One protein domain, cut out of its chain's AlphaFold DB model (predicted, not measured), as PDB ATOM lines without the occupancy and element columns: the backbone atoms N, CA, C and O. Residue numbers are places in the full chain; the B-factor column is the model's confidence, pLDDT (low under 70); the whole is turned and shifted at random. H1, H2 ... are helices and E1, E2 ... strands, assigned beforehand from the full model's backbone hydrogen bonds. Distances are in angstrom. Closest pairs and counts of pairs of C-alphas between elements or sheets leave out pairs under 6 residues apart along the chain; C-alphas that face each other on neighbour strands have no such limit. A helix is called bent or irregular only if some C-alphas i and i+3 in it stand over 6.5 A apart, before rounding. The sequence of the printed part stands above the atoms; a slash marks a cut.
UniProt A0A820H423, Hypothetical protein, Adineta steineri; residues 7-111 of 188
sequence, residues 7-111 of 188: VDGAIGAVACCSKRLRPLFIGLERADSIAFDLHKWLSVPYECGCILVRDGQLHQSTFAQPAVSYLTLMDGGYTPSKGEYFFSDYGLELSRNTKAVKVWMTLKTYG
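This is residues 7 to 111 of the 188 residues of the protein "Hypothetical protein" of Adineta steineri (UniProt A0A820H423). A hairpin of two strands, E1 and E2, forms the middle of a loose, elongated model; H1 and H2 make one end, H3 and H4 make a pair towards the other, and residues 67 to 72 and 75 to 80 stick out there in a wide loop. H5, the longest helix, lies separately beyond the end of the hairpin where the link from E1 to E2 turns. The printed part has 105 residues, with five named helices and two named strands in the order H1, H2, E1, E2, H3, H4, H5; the sheet, E1 - E2, is antiparallel. The class is mixed, helices and strands, with under half of the residues in named elements. The radius of gyration of the C-alphas is 16.6 A, and the spans are 50 by 30 by 21 A.

Find C-alpha 33 at (153.490, 170.662, 111.252); from there E1, residues 33 to 37, runs 13.8 A. E2, residues 49 to 53, comes back over 13.5 A. Before them look for H1, residues 13 to 17, from C-alpha 13 at (157.154, 181.785, 111.866), 8.5 A long, and H2, residues 22 to 25, 5.5 A. H1 is neither bent nor irregular, but only just: C-alphas 14 and 17 are 6.0 A apart. After E2 come H3, residues 56 to 63, 11.2 A, and H4, residues 87 to 90, 5.4 A. H5, residues 99 to 111, runs 17.6 A to C-alpha 111 at (148.382, 192.636, 103.120).

Start at the hairpin: E1 and E2 are antiparallel at 166 degrees, with N 34 and O 52 at 2.9 A and N 50 and O 36 at 2.8 A, within hydrogen-bond range. Residues 7 to 8 pair with residues 34 to 35 of E1, parallel. The closest C-alphas of H1 and E1 are those of Ala 13 and Phe 36, 6.4 A apart. H1 and H2 touch, closest at the C-alphas of Cys 16 and Arg 22, 4.1 A. H3 and H4 touch, closest at the C-alphas of Phe 63 and Asp 89, 4.8 A. H5 touches no helix and is apart from E1 and E2. Within hydrogen-bond range are 3 of 4 O i to N i+4 pairs in H3, 8 of 9 in H5 and 0 of 1 in H1, where 2 of 2 O i to N i+3 pairs are; H2 and H4 are too short for an O i to N i+4 pair.

Look at Arg 20 and Ser 69, whose C-alphas are the two farthest apart, 51.3 A. The printed part has no cut. The links from E1 to E2, 11 residues, and from H3 to H4, 23 residues, are long. The mean pLDDT of the printed part is 87.5; residues 66 to 69 and 72 to 85 are under 70.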
ATOM      1  N   VAL A   7     157.361 172.398 114.248       98.38
ATOM      2  CA  VAL A   7     157.898 173.725 114.557       98.38
ATOM      3  C   VAL A   7     156.864 174.543 115.320       98.38
ATOM      4  O   VAL A   7     155.835 174.940 114.766       98.38
ATOM      5  N   ASP A   8     157.188 174.869 116.570       97.94
ATOM      6  CA  ASP A   8     156.497 175.929 117.297       97.94
ATOM      7  C   ASP A   8     157.009 177.288 116.803       97.94
ATOM      8  O   ASP A   8     158.078 177.783 117.166       97.94
ATOM      9  N   GLY A   9     156.229 177.867 115.902       96.75
ATOM     10  CA  GLY A   9     156.443 179.164 115.298       96.75
ATOM     11  C   GLY A   9     155.556 180.255 115.883       96.75
ATOM     12  O   GLY A   9     155.383 181.269 115.201       96.75
ATOM     13  N   ALA A  10     155.000 180.066 117.091       96.81
ATOM     14  CA  ALA A  10     153.974 180.910 117.708       96.81
ATOM     15  C   ALA A  10     154.166 182.407 117.434       96.81
ATOM     16  O   ALA A  10     153.249 183.075 116.960       96.81
ATOM     17  N   ILE A  11     155.369 182.931 117.683       93.50
ATOM     18  CA  ILE A  11     155.699 184.336 117.416       93.50
ATOM     19  C   ILE A  11     156.439 184.534 116.087       93.50
ATOM     20  O   ILE A  11     156.157 185.481 115.355       93.50
ATOM     21  N   GLY A  12     157.401 183.660 115.781       93.75
ATOM     22  CA  GLY A  12     158.430 183.929 114.779       93.75
ATOM     23  C   GLY A  12     158.069 183.487 113.368       93.75
ATOM     24  O   GLY A  12     158.457 184.163 112.421       93.75
ATOM     25  N   ALA A  13     157.315 182.395 113.190       95.12
ATOM     26  CA  ALA A  13     157.154 181.785 111.866       95.12
ATOM     27  C   ALA A  13     156.482 182.718 110.853       95.12
ATOM     28  O   ALA A  13     156.819 182.681 109.673       95.12
ATOM     29  N   VAL A  14     155.597 183.614 111.298       94.62
ATOM     30  CA  VAL A  14     154.946 184.599 110.419       94.62
ATOM     31  C   VAL A  14     155.933 185.592 109.797       94.62
ATOM     32  O   VAL A  14     155.651 186.119 108.723       94.62
ATOM     33  N   ALA A  15     157.115 185.798 110.385       95.50
ATOM     34  CA  ALA A  15     158.146 186.662 109.813       95.50
ATOM     35  C   ALA A  15     158.774 186.097 108.533       95.50
ATOM     36  O   ALA A  15     159.410 186.846 107.790       95.50
ATOM     37  N   CYS A  16     158.521 184.827 108.188       93.50
ATOM     38  CA  CYS A  16     158.903 184.285 106.884       93.50
ATOM     39  C   CYS A  16     158.199 184.985 105.699       93.50
ATOM     40  O   CYS A  16     158.638 184.838 104.555       93.50
ATOM     41  N   CYS A  17     157.144 185.776 105.957       90.06
ATOM     42  CA  CYS A  17     156.504 186.623 104.949       90.06
ATOM     43  C   CYS A  17     157.354 187.842 104.542       90.06
ATOM     44  O   CYS A  17     157.194 188.344 103.431       90.06
ATOM     45  N   SER A  18     158.282 188.296 105.393       94.94
ATOM     46  CA  SER A  18     159.256 189.332 105.039       94.94
ATOM     47  C   SER A  18     160.368 188.722 104.191       94.94
ATOM     48  O   SER A  18     161.039 187.784 104.615       94.94
ATOM     49  N   LYS A  19     160.639 189.297 103.014       93.12
ATOM     50  CA  LYS A  19     161.755 188.855 102.157       93.12
ATOM     51  C   LYS A  19     163.111 188.977 102.860       93.12
ATOM     52  O   LYS A  19     163.978 188.141 102.622       93.12
ATOM     53  N   ARG A  20     163.283 189.980 103.728       96.44
ATOM     54  CA  ARG A  20     164.525 190.216 104.477       96.44
ATOM     55  C   ARG A  20     164.716 189.229 105.626       96.44
ATOM     56  O   ARG A  20     165.839 188.794 105.854       96.44
ATOM     57  N   LEU A  21     163.645 188.873 106.337       96.75
ATOM     58  CA  LEU A  21     163.711 187.973 107.494       96.75
ATOM     59  C   LEU A  21     163.578 186.495 107.108       96.75
ATOM     60  O   LEU A  21     164.080 185.635 107.828       96.75
ATOM     61  N   ARG A  22     162.964 186.182 105.959       95.50
ATOM     62  CA  ARG A  22     162.756 184.814 105.452       95.50
ATOM     63  C   ARG A  22     163.988 183.901 105.512       95.50
ATOM     64  O   ARG A  22     163.793 182.740 105.866       95.50
ATOM     65  N   PRO A  23     165.228 184.354 105.232       96.81
ATOM     66  CA  PRO A  23     166.408 183.497 105.348       96.81
ATOM     67  C   PRO A  23     166.635 182.901 106.748       96.81
ATOM     68  O   PRO A  23     167.228 181.834 106.852       96.81
ATOM     69  N   LEU A  24     166.133 183.533 107.818       95.94
ATOM     70  CA  LEU A  24     166.219 183.005 109.190       95.94
ATOM     71  C   LEU A  24     165.357 181.752 109.412       95.94
ATOM     72  O   LEU A  24     165.535 181.054 110.405       95.94
ATOM     73  N   PHE A  25     164.421 181.479 108.503       96.06
ATOM     74  CA  PHE A  25     163.406 180.434 108.631       96.06
ATOM     75  C   PHE A  25     163.577 179.305 107.607       96.06
ATOM     76  O   PHE A  25     162.650 178.526 107.378       96.06
ATOM     77  N   ILE A  26     164.754 179.212 106.977       96.06
ATOM     78  CA  ILE A  26     165.111 178.074 106.123       96.06
ATOM     79  C   ILE A  26     164.996 176.793 106.955       96.06
ATOM     80  O   ILE A  26     165.570 176.695 108.040       96.06
ATOM     81  N   GLY A  27     164.245 175.816 106.454       95.62
ATOM     82  CA  GLY A  27     163.944 174.572 107.150       95.62
ATOM     83  C   GLY A  27     162.499 174.469 107.635       95.62
ATOM     84  O   GLY A  27     162.060 173.350 107.905       95.62
ATOM     85  N   LEU A  28     161.726 175.566 107.684       96.44
ATOM     86  CA  LEU A  28     160.279 175.490 107.953       96.44
ATOM     87  C   LEU A  28     159.574 174.579 106.943       96.44
ATOM     88  O   LEU A  28     158.691 173.805 107.301       96.44
ATOM     89  N   GLU A  29     160.005 174.610 105.683       95.62
ATOM     90  CA  GLU A  29     159.481 173.771 104.606       95.62
ATOM     91  C   GLU A  29     159.760 172.274 104.782       95.62
ATOM     92  O   GLU A  29     159.278 171.483 103.972       95.62
ATOM     93  N   ARG A  30     160.501 171.872 105.821       96.69
ATOM     94  CA  ARG A  30     160.742 170.472 106.198       96.69
ATOM     95  C   ARG A  30     159.818 169.986 107.316       96.69
ATOM     96  O   ARG A  30     159.789 168.790 107.561       96.69
ATOM     97  N   ALA A  31     159.091 170.882 107.988       98.00
ATOM     98  CA  ALA A  31     158.246 170.547 109.133       98.00
ATOM     99  C   ALA A  31     157.015 169.721 108.736       98.00
ATOM    100  O   ALA A  31     156.353 170.020 107.739       98.00
ATOM    101  N   ASP A  32     156.670 168.716 109.529       98.38
ATOM    102  CA  ASP A  32     155.428 167.952 109.378       98.38
ATOM    103  C   ASP A  32     154.225 168.757 109.879       98.38
ATOM    104  O   ASP A  32     153.131 168.678 109.318       98.38
ATOM    105  N   SER A  33     154.443 169.620 110.875       98.38
ATOM    106  CA  SER A  33     153.490 170.662 111.252       98.38
ATOM    107  C   SER A  33     154.151 171.928 111.774       98.38
ATOM    108  O   SER A  33     155.249 171.901 112.326       98.38
ATOM    109  N   ILE A  34     153.450 173.051 111.623       98.44
ATOM    110  CA  ILE A  34     153.869 174.369 112.100       98.44
ATOM    111  C   ILE A  34     152.702 174.995 112.859       98.44
ATOM    112  O   ILE A  34     151.614 175.121 112.299       98.44
ATOM    113  N   ALA A  35     152.928 175.415 114.100       98.06
ATOM    114  CA  ALA A  35     151.982 176.240 114.849       98.06
ATOM    115  C   ALA A  35     152.421 177.710 114.827       98.06
ATOM    116  O   ALA A  35     153.611 178.001 114.914       98.06
ATOM    117  N   PHE A  36     151.483 178.648 114.698       97.44
ATOM    118  CA  PHE A  36     151.760 180.081 114.809       97.44
ATOM    119  C   PHE A  36     150.539 180.883 115.261       97.44
ATOM    120  O   PHE A  36     149.397 180.546 114.951       97.44
ATOM    121  N   ASP A  37     150.782 182.004 115.936       97.25
ATOM    122  CA  ASP A  37     149.732 182.872 116.452       97.25
ATOM    123  C   ASP A  37     149.590 184.133 115.608       97.25
ATOM    124  O   ASP A  37     150.396 185.066 115.653       97.25
ATOM    125  N   LEU A  38     148.477 184.212 114.887       96.19
ATOM    126  CA  LEU A  38     148.100 185.398 114.120       96.19
ATOM    127  C   LEU A  38     147.808 186.596 115.039       96.19
ATOM    128  O   LEU A  38     147.910 187.749 114.627       96.19
ATOM    129  N   HIS A  39     147.468 186.327 116.298       96.31
ATOM    130  CA  HIS A  39     147.214 187.356 117.299       96.31
ATOM    131  C   HIS A  39     148.470 187.926 117.966       96.31
ATOM    132  O   HIS A  39     148.369 188.823 118.799       96.31
ATOM    133  N   LYS A  40     149.655 187.423 117.597       95.25
ATOM    134  CA  LYS A  40     150.934 188.007 117.998       95.25
ATOM    135  C   LYS A  40     151.366 189.050 116.969       95.25
ATOM    136  O   LYS A  40     150.815 190.147 116.919       95.25
ATOM    137  N   TRP A  41     152.321 188.721 116.104       94.50
ATOM    138  CA  TRP A  41     152.995 189.718 115.266       94.50
ATOM    139  C   TRP A  41     152.165 190.224 114.070       94.50
ATOM    140  O   TRP A  41     152.516 191.225 113.454       94.50
ATOM    141  N   LEU A  42     151.043 189.563 113.757       93.88
ATOM    142  CA  LEU A  42     150.068 190.032 112.760       93.88
ATOM    143  C   LEU A  42     148.921 190.852 113.374       93.88
ATOM    144  O   LEU A  42     148.031 191.291 112.649       93.88
ATOM    145  N   SER A  43     148.940 191.071 114.693       93.50
ATOM    146  CA  SER A  43     147.993 191.937 115.409       93.50
ATOM    147  C   SER A  43     146.512 191.608 115.173       93.50
ATOM    148  O   SER A  43     145.650 192.479 115.296       93.50
ATOM    149  N   VAL A  44     146.187 190.351 114.849       96.06
ATOM    150  CA  VAL A  44     144.793 189.895 114.824       96.06
ATOM    151  C   VAL A  44     144.264 189.891 116.267       96.06
ATOM    152  O   VAL A  44     144.963 189.426 117.162       96.06
ATOM    153  N   PRO A  45     143.039 190.361 116.554       94.69
ATOM    154  CA  PRO A  45     142.519 190.333 117.921       94.69
ATOM    155  C   PRO A  45     142.532 188.922 118.531       94.69
ATOM    156  O   PRO A  45     142.234 187.943 117.835       94.69
ATOM    157  N   TYR A  46     142.838 188.814 119.828       94.38
ATOM    158  CA  TYR A  46     142.840 187.541 120.557       94.38
ATOM    159  C   TYR A  46     141.466 186.840 120.518       94.38
ATOM    160  O   TYR A  46     140.427 187.473 120.348       94.38
ATOM    161  N   GLU A  47     141.394 185.516 120.635       92.81
ATOM    162  CA  GLU A  47     142.467 184.534 120.405       92.81
ATOM    163  C   GLU A  47     142.519 184.125 118.924       92.81
ATOM    164  O   GLU A  47     141.488 184.047 118.249       92.81
ATOM    165  N   CYS A  48     143.706 183.872 118.378       95.94
ATOM    166  CA  CYS A  48     143.849 183.445 116.984       95.94
ATOM    167  C   CYS A  48     145.140 182.652 116.749       95.94
ATOM    168  O   CYS A  48     146.101 183.190 116.198       95.94
ATOM    169  N   GLY A  49     145.190 181.419 117.249       95.00
ATOM    170  CA  GLY A  49     146.231 180.450 116.902       95.00
ATOM    171  C   GLY A  49     145.897 179.727 115.596       95.00
ATOM    172  O   GLY A  49     144.728 179.628 115.212       95.00
ATOM    173  N   CYS A  50     146.919 179.249 114.901       95.31
ATOM    174  CA  CYS A  50     146.802 178.486 113.668       95.31
ATOM    175  C   CYS A  50     147.804 177.332 113.682       95.31
ATOM    176  O   CYS A  50     148.926 177.483 114.162       95.31
ATOM    177  N   ILE A  51     147.396 176.192 113.132       95.94
ATOM    178  CA  ILE A  51     148.284 175.075 112.834       95.94
ATOM    179  C   ILE A  51     148.181 174.749 111.348       95.94
ATOM    180  O   ILE A  51     147.090 174.728 110.776       95.94
ATOM    181  N   LEU A  52     149.326 174.489 110.732       96.50
ATOM    182  CA  LEU A  52     149.433 173.887 109.412       96.50
ATOM    183  C   LEU A  52     150.029 172.494 109.584       96.50
ATOM    184  O   LEU A  52     151.059 172.347 110.237       96.50
ATOM    185  N   VAL A  53     149.386 171.487 109.002       97.44
ATOM    186  CA  VAL A  53     149.862 170.100 108.994       97.44
ATOM    187  C   VAL A  53     150.079 169.698 107.543       97.44
ATOM    188  O   VAL A  53     149.206 169.928 106.707       97.44
ATOM    189  N   ARG A  54     151.257 169.150 107.239       97.19
ATOM    190  CA  ARG A  54     151.666 168.790 105.877       97.19
ATOM    191  C   ARG A  54     150.771 167.709 105.285       97.19
ATOM    192  O   ARG A  54     150.352 167.826 104.138       97.19
ATOM    193  N   ASP A  55     150.491 166.674 106.070       96.69
ATOM    194  CA  ASP A  55     149.585 165.601 105.684       96.69
ATOM    195  C   ASP A  55     148.155 165.940 106.124       96.69
ATOM    196  O   ASP A  55     147.761 165.746 107.276       96.69
ATOM    197  N   GLY A  56     147.379 166.486 105.185       93.19
ATOM    198  CA  GLY A  56     145.982 166.840 105.421       93.19
ATOM    199  C   GLY A  56     145.079 165.630 105.674       93.19
ATOM    200  O   GLY A  56     144.128 165.751 106.440       93.19
ATOM    201  N   GLN A  57     145.385 164.465 105.089       93.06
ATOM    202  CA  GLN A  57     144.592 163.246 105.278       93.06
ATOM    203  C   GLN A  57     144.837 162.649 106.661       93.06
ATOM    204  O   GLN A  57     143.886 162.287 107.356       93.06
ATOM    205  N   LEU A  58     146.098 162.595 107.094       95.00
ATOM    206  CA  LEU A  58     146.449 162.195 108.452       95.00
ATOM    207  C   LEU A  58     145.825 163.146 109.474       95.00
ATOM    208  O   LEU A  58     145.223 162.687 110.441       95.00
ATOM    209  N   HIS A  59     145.912 164.460 109.242       94.81
ATOM    210  CA  HIS A  59     145.302 165.448 110.128       94.81
ATOM    211  C   HIS A  59     143.790 165.229 110.247       94.81
ATOM    212  O   HIS A  59     143.277 165.126 111.358       94.81
ATOM    213  N   GLN A  60     143.099 165.087 109.112       91.56
ATOM    214  CA  GLN A  60     141.660 164.865 109.096       91.56
ATOM    215  C   GLN A  60     141.274 163.552 109.790       91.56
ATOM    216  O   GLN A  60     140.453 163.534 110.698       91.56
ATOM    217  N   SER A  61     141.871 162.432 109.373       91.88
ATOM    218  CA  SER A  61     141.527 161.093 109.879       91.88
ATOM    219  C   SER A  61     141.788 160.926 111.378       91.88
ATOM    220  O   SER A  61     141.115 160.131 112.025       91.88
ATOM    221  N   THR A  62     142.722 161.705 111.934       93.31
ATOM    222  CA  THR A  62     143.036 161.719 113.368       93.31
ATOM    223  C   THR A  62     141.888 162.282 114.209       93.31
ATOM    224  O   THR A  62     141.641 161.784 115.306       93.31
ATOM    225  N   PHE A  63     141.193 163.315 113.720       91.19
ATOM    226  CA  PHE A  63     140.139 163.995 114.483       91.19
ATOM    227  C   PHE A  63     138.727 163.707 113.979       91.19
ATOM    228  O   PHE A  63     137.780 163.917 114.736       91.19
ATOM    229  N   ALA A  64     138.574 163.202 112.753       87.38
ATOM    230  CA  ALA A  64     137.285 162.866 112.167       87.38
ATOM    231  C   ALA A  64     136.446 162.002 113.116       87.38
ATOM    232  O   ALA A  64     136.887 160.955 113.593       87.38
ATOM    233  N   GLN A  65     135.216 162.445 113.373       76.94
ATOM    234  CA  GLN A  65     134.257 161.742 114.224       76.94
ATOM    235  C   GLN A  65     133.104 161.208 113.361       76.94
ATOM    236  O   GLN A  65     132.034 161.816 113.315       76.94
ATOM    237  N   PRO A  66     133.267 160.057 112.681       64.56
ATOM    238  CA  PRO A  66     132.236 159.511 111.795       64.56
ATOM    239  C   PRO A  66     130.950 159.065 112.519       64.56
ATOM    240  O   PRO A  66     129.980 158.698 111.862       64.56
ATOM    241  N   ALA A  67     130.921 159.078 113.858       58.19
ATOM    242  CA  ALA A  67     129.876 158.468 114.684       58.19
ATOM    243  C   ALA A  67     129.082 159.460 115.559       58.19
ATOM    244  O   ALA A  67     128.517 159.065 116.582       58.19
ATOM    245  N   VAL A  68     129.008 160.744 115.197       64.19
ATOM    246  CA  VAL A  68     128.156 161.692 115.933       64.19
ATOM    247  C   VAL A  68     126.695 161.476 115.526       64.19
ATOM    248  O   VAL A  68     126.204 162.072 114.574       64.19
ATOM    249  N   SER A  69     125.990 160.607 116.255       65.75
ATOM    250  CA  SER A  69     124.627 160.144 115.933       65.75
ATOM    251  C   SER A  69     123.567 161.247 115.823       65.75
ATOM    252  O   SER A  69     122.509 161.013 115.244       65.75
ATOM    253  N   TYR A  70     123.836 162.440 116.363       72.62
ATOM    254  CA  TYR A  70     122.941 163.596 116.269       72.62
ATOM    255  C   TYR A  70     123.261 164.541 115.099       72.62
ATOM    256  O   TYR A  70     122.485 165.458 114.835       72.62
ATOM    257  N   LEU A  71     124.384 164.343 114.399       70.94
ATOM    258  CA  LEU A  71     124.754 165.098 113.202       70.94
ATOM    259  C   LEU A  71     124.536 164.224 111.970       70.94
ATOM    260  O   LEU A  71     125.446 163.572 111.465       70.94
ATOM    261  N   THR A  72     123.299 164.212 111.482       64.19
ATOM    262  CA  THR A  72     122.959 163.499 110.251       64.19
ATOM    263  C   THR A  72     123.401 164.317 109.045       64.19
ATOM    264  O   THR A  72     122.854 165.385 108.771       64.19
ATOM    265  N   LEU A  73     124.370 163.797 108.298       65.25
ATOM    266  CA  LEU A  73     124.704 164.317 106.977       65.25
ATOM    267  C   LEU A  73     123.637 163.841 105.989       65.25
ATOM    268  O   LEU A  73     123.420 162.640 105.837       65.25
ATOM    269  N   MET A  74     122.935 164.781 105.360       59.41
ATOM    270  CA  MET A  74     121.916 164.482 104.355       59.41
ATOM    271  C   MET A  74     122.503 164.666 102.955       59.41
ATOM    272  O   MET A  74     123.011 165.739 102.627       59.41
ATOM    273  N   ASP A  75     122.396 163.637 102.113       58.94
ATOM    274  CA  ASP A  75     122.770 163.742 100.703       58.94
ATOM    275  C   ASP A  75     121.840 164.749  99.991       58.94
ATOM    276  O   ASP A  75     120.615 164.628 100.044       58.94
ATOM    277  N   GLY A  76     122.421 165.762  99.333       54.31
ATOM    278  CA  GLY A  76     121.695 166.771  98.543       54.31
ATOM    279  C   GLY A  76     121.364 168.098  99.250       54.31
ATOM    280  O   GLY A  76     120.748 168.962  98.627       54.31
ATOM    281  N   GLY A  77     121.760 168.289 100.514       59.41
ATOM    282  CA  GLY A  77     121.655 169.578 101.222       59.41
ATOM    283  C   GLY A  77     122.886 170.488 101.056       59.41
ATOM    284  O   GLY A  77     123.907 170.068 100.526       59.41
ATOM    285  N   TYR A  78     122.821 171.724 101.577       54.00
ATOM    286  CA  TYR A  78     123.988 172.626 101.740       54.00
ATOM    287  C   TYR A  78     124.940 172.190 102.871       54.00
ATOM    288  O   TYR A  78     125.887 172.901 103.209       54.00
ATOM    289  N   THR A  79     124.660 171.058 103.519       55.59
ATOM    290  CA  THR A  79     125.621 170.405 104.405       55.59
ATOM    291  C   THR A  79     126.816 169.969 103.572       55.59
ATOM    292  O   THR A  79     126.580 169.464 102.472       55.59
ATOM    293  N   PRO A  80     128.057 170.126 104.068       54.50
ATOM    294  CA  PRO A  80     129.223 169.830 103.262       54.50
ATOM    295  C   PRO A  80     129.107 168.419 102.689       54.50
ATOM    296  O   PRO A  80     128.930 167.442 103.422       54.50
ATOM    297  N   SER A  81     129.064 168.336 101.363       49.16
ATOM    298  CA  SER A  81     128.869 167.071 100.668       49.16
ATOM    299  C   SER A  81     130.086 166.160 100.886       49.16
ATOM    300  O   SER A  81     131.146 166.614 101.326       49.16
ATOM    301  N   LYS A  82     129.962 164.850 100.621       46.56
ATOM    302  CA  LYS A  82     131.110 163.923 100.676       46.56
ATOM    303  C   LYS A  82     132.286 164.500  99.871       46.56
ATOM    304  O   LYS A  82     132.216 164.559  98.648       46.56
ATOM    305  N   GLY A  83     133.361 164.890 100.560       52.56
ATOM    306  CA  GLY A  83     134.550 165.513  99.961       52.56
ATOM    307  C   GLY A  83     134.779 166.983 100.337       52.56
ATOM    308  O   GLY A  83     135.840 167.518 100.025       52.56
ATOM    309  N   GLU A  84     133.841 167.632 101.029       63.91
ATOM    310  CA  GLU A  84     134.023 168.981 101.571       63.91
ATOM    311  C   GLU A  84     134.625 168.971 102.989       63.91
ATOM    312  O   GLU A  84     134.458 168.029 103.766       63.91
ATOM    313  N   TYR A  85     135.362 170.033 103.331       68.38
ATOM    314  CA  TYR A  85     136.086 170.151 104.598       68.38
ATOM    315  C   TYR A  85     135.135 170.379 105.784       68.38
ATOM    316  O   TYR A  85     134.719 171.509 106.055       68.38
ATOM    317  N   PHE A  86     134.864 169.331 106.561       81.50
ATOM    318  CA  PHE A  86     134.303 169.475 107.904       81.50
ATOM    319  C   PHE A  86     135.402 169.930 108.862       81.50
ATOM    320  O   PHE A  86     136.236 169.142 109.284       81.50
ATOM    321  N   PHE A  87     135.431 171.216 109.219       82.88
ATOM    322  CA  PHE A  87     136.490 171.760 110.083       82.88
ATOM    323  C   PHE A  87     136.552 171.145 111.492       82.88
ATOM    324  O   PHE A  87     137.582 171.282 112.151       82.88
ATOM    325  N   SER A  88     135.480 170.489 111.947       85.69
ATOM    326  CA  SER A  88     135.471 169.675 113.167       85.69
ATOM    327  C   SER A  88     136.336 168.420 113.052       85.69
ATOM    328  O   SER A  88     136.821 167.932 114.059       85.69
ATOM    329  N   ASP A  89     136.597 167.937 111.836       88.38
ATOM    330  CA  ASP A  89     137.482 166.796 111.589       88.38
ATOM    331  C   ASP A  89     138.964 167.195 111.612       88.38
ATOM    332  O   ASP A  89     139.822 166.386 111.298       88.38
ATOM    333  N   TYR A  90     139.294 168.445 111.950       90.50
ATOM    334  CA  TYR A  90     140.667 168.970 111.994       90.50
ATOM    335  C   TYR A  90     141.039 169.495 113.386       90.50
ATOM    336  O   TYR A  90     141.931 170.331 113.537       90.50
ATOM    337  N   GLY A  91     140.311 169.072 114.417       90.12
ATOM    338  CA  GLY A  91     140.596 169.446 115.790       90.12
ATOM    339  C   GLY A  91     139.605 168.839 116.771       90.12
ATOM    340  O   GLY A  91     138.712 168.090 116.408       90.12
ATOM    341  N   LEU A  92     139.771 169.179 118.045       90.12
ATOM    342  CA  LEU A  92     138.925 168.653 119.121       90.12
ATOM    343  C   LEU A  92     137.571 169.374 119.227       90.12
ATOM    344  O   LEU A  92     136.631 168.852 119.820       90.12
ATOM    345  N   GLU A  93     137.476 170.596 118.698       88.62
ATOM    346  CA  GLU A  93     136.281 171.432 118.801       88.62
ATOM    347  C   GLU A  93     135.262 171.081 117.712       88.62
ATOM    348  O   GLU A  93     135.529 171.245 116.521       88.62
ATOM    349  N   LEU A  94     134.053 170.703 118.128       84.12
ATOM    350  CA  LEU A  94     132.913 170.601 117.221       84.12
ATOM    351  C   LEU A  94     132.292 171.984 116.960       84.12
ATOM    352  O   LEU A  94     132.305 172.488 115.838       84.12
ATOM    353  N   SER A  95     131.786 172.623 118.018       86.19
ATOM    354  CA  SER A  95     131.300 174.005 117.986       86.19
ATOM    355  C   SER A  95     132.463 174.963 118.210       86.19
ATOM    356  O   SER A  95     133.152 174.856 119.221       86.19
ATOM    357  N   ARG A  96     132.670 175.925 117.303       87.12
ATOM    358  CA  ARG A  96     133.797 176.867 117.386       87.12
ATOM    359  C   ARG A  96     133.477 178.255 116.839       87.12
ATOM    360  O   ARG A  96     132.623 178.424 115.971       87.12
ATOM    361  N   ASN A  97     134.231 179.250 117.301       89.81
ATOM    362  CA  ASN A  97     134.122 180.632 116.829       89.81
ATOM    363  C   ASN A  97     134.625 180.811 115.384       89.81
ATOM    364  O   ASN A  97     135.581 180.166 114.948       89.81
ATOM    365  N   THR A  98     134.058 181.784 114.660       91.31
ATOM    366  CA  THR A  98     134.470 182.145 113.289       91.31
ATOM    367  C   THR A  98     135.751 183.002 113.248       91.31
ATOM    368  O   THR A  98     135.785 184.156 112.819       91.31
ATOM    369  N   LYS A  99     136.868 182.427 113.714       93.50
ATOM    370  CA  LYS A  99     138.183 183.102 113.776       93.50
ATOM    371  C   LYS A  99     138.700 183.524 112.388       93.50
ATOM    372  O   LYS A  99     139.437 184.500 112.280       93.50
ATOM    373  N   ALA A 100     138.283 182.836 111.323       93.44
ATOM    374  CA  ALA A 100     138.739 183.100 109.958       93.44
ATOM    375  C   ALA A 100     138.346 184.495 109.437       93.44
ATOM    376  O   ALA A 100     139.125 185.103 108.707       93.44
ATOM    377  N   VAL A 101     137.189 185.042 109.838       95.75
ATOM    378  CA  VAL A 101     136.708 186.343 109.332       95.75
ATOM    379  C   VAL A 101     137.635 187.481 109.751       95.75
ATOM    380  O   VAL A 101     138.038 188.285 108.912       95.75
ATOM    381  N   LYS A 102     138.037 187.534 111.028       95.94
ATOM    382  CA  LYS A 102     138.963 188.576 111.508       95.94
ATOM    383  C   LYS A 102     140.343 188.470 110.859       95.94
ATOM    384  O   LYS A 102     140.942 189.495 110.541       95.94
ATOM    385  N   VAL A 103     140.821 187.251 110.603       96.56
ATOM    386  CA  VAL A 103     142.079 187.015 109.880       96.56
ATOM    387  C   VAL A 103     141.963 187.521 108.447       96.56
ATOM    388  O   VAL A 103     142.794 188.309 108.005       96.56
ATOM    389  N   TRP A 104     140.908 187.113 107.742       96.44
ATOM    390  CA  TRP A 104     140.672 187.502 106.359       96.44
ATOM    391  C   TRP A 104     140.564 189.019 106.215       96.44
ATOM    392  O   TRP A 104     141.284 189.598 105.407       96.44
ATOM    393  N   MET A 105     139.760 189.680 107.054       97.25
ATOM    394  CA  MET A 105     139.635 191.141 107.052       97.25
ATOM    395  C   MET A 105     140.983 191.830 107.303       97.25
ATOM    396  O   MET A 105     141.345 192.754 106.575       97.25
ATOM    397  N   THR A 106     141.763 191.350 108.275       96.31
ATOM    398  CA  THR A 106     143.096 191.893 108.593       96.31
ATOM    399  C   THR A 106     144.042 191.790 107.394       96.31
ATOM    400  O   THR A 106     144.662 192.777 106.993       96.31
ATOM    401  N   LEU A 107     144.113 190.615 106.762       94.62
ATOM    402  CA  LEU A 107     144.970 190.383 105.600       94.62
ATOM    403  C   LEU A 107     144.496 191.151 104.361       94.62
ATOM    404  O   LEU A 107     145.327 191.675 103.625       94.62
ATOM    405  N   LYS A 108     143.183 191.264 104.134       96.69
ATOM    406  CA  LYS A 108     142.619 192.048 103.025       96.69
ATOM    407  C   LYS A 108     142.848 193.545 103.189       96.69
ATOM    408  O   LYS A 108     143.045 194.224 102.187       96.69
ATOM    409  N   THR A 109     142.834 194.040 104.424       96.50
ATOM    410  CA  THR A 109     143.027 195.464 104.722       96.50
ATOM    411  C   THR A 109     144.496 195.864 104.608       96.50
ATOM    412  O   THR A 109     144.807 196.921 104.067       96.50
ATOM    413  N   TYR A 110     145.413 195.034 105.113       94.88
ATOM    414  CA  TYR A 110     146.819 195.424 105.260       94.88
ATOM    415  C   TYR A 110     147.783 194.722 104.303       94.88
ATOM    416  O   TYR A 110     148.786 195.320 103.910       94.88
ATOM    417  N   GLY A 111     147.493 193.478 103.918       93.00
ATOM    418  CA  GLY A 111     148.382 192.636 103.120       93.00
ATOM    419  C   GLY A 111     149.645 192.181 103.864       93.00
ATOM    420  O   GLY A 111     150.110 192.810 104.815       93.00
TER     421      GLY A 111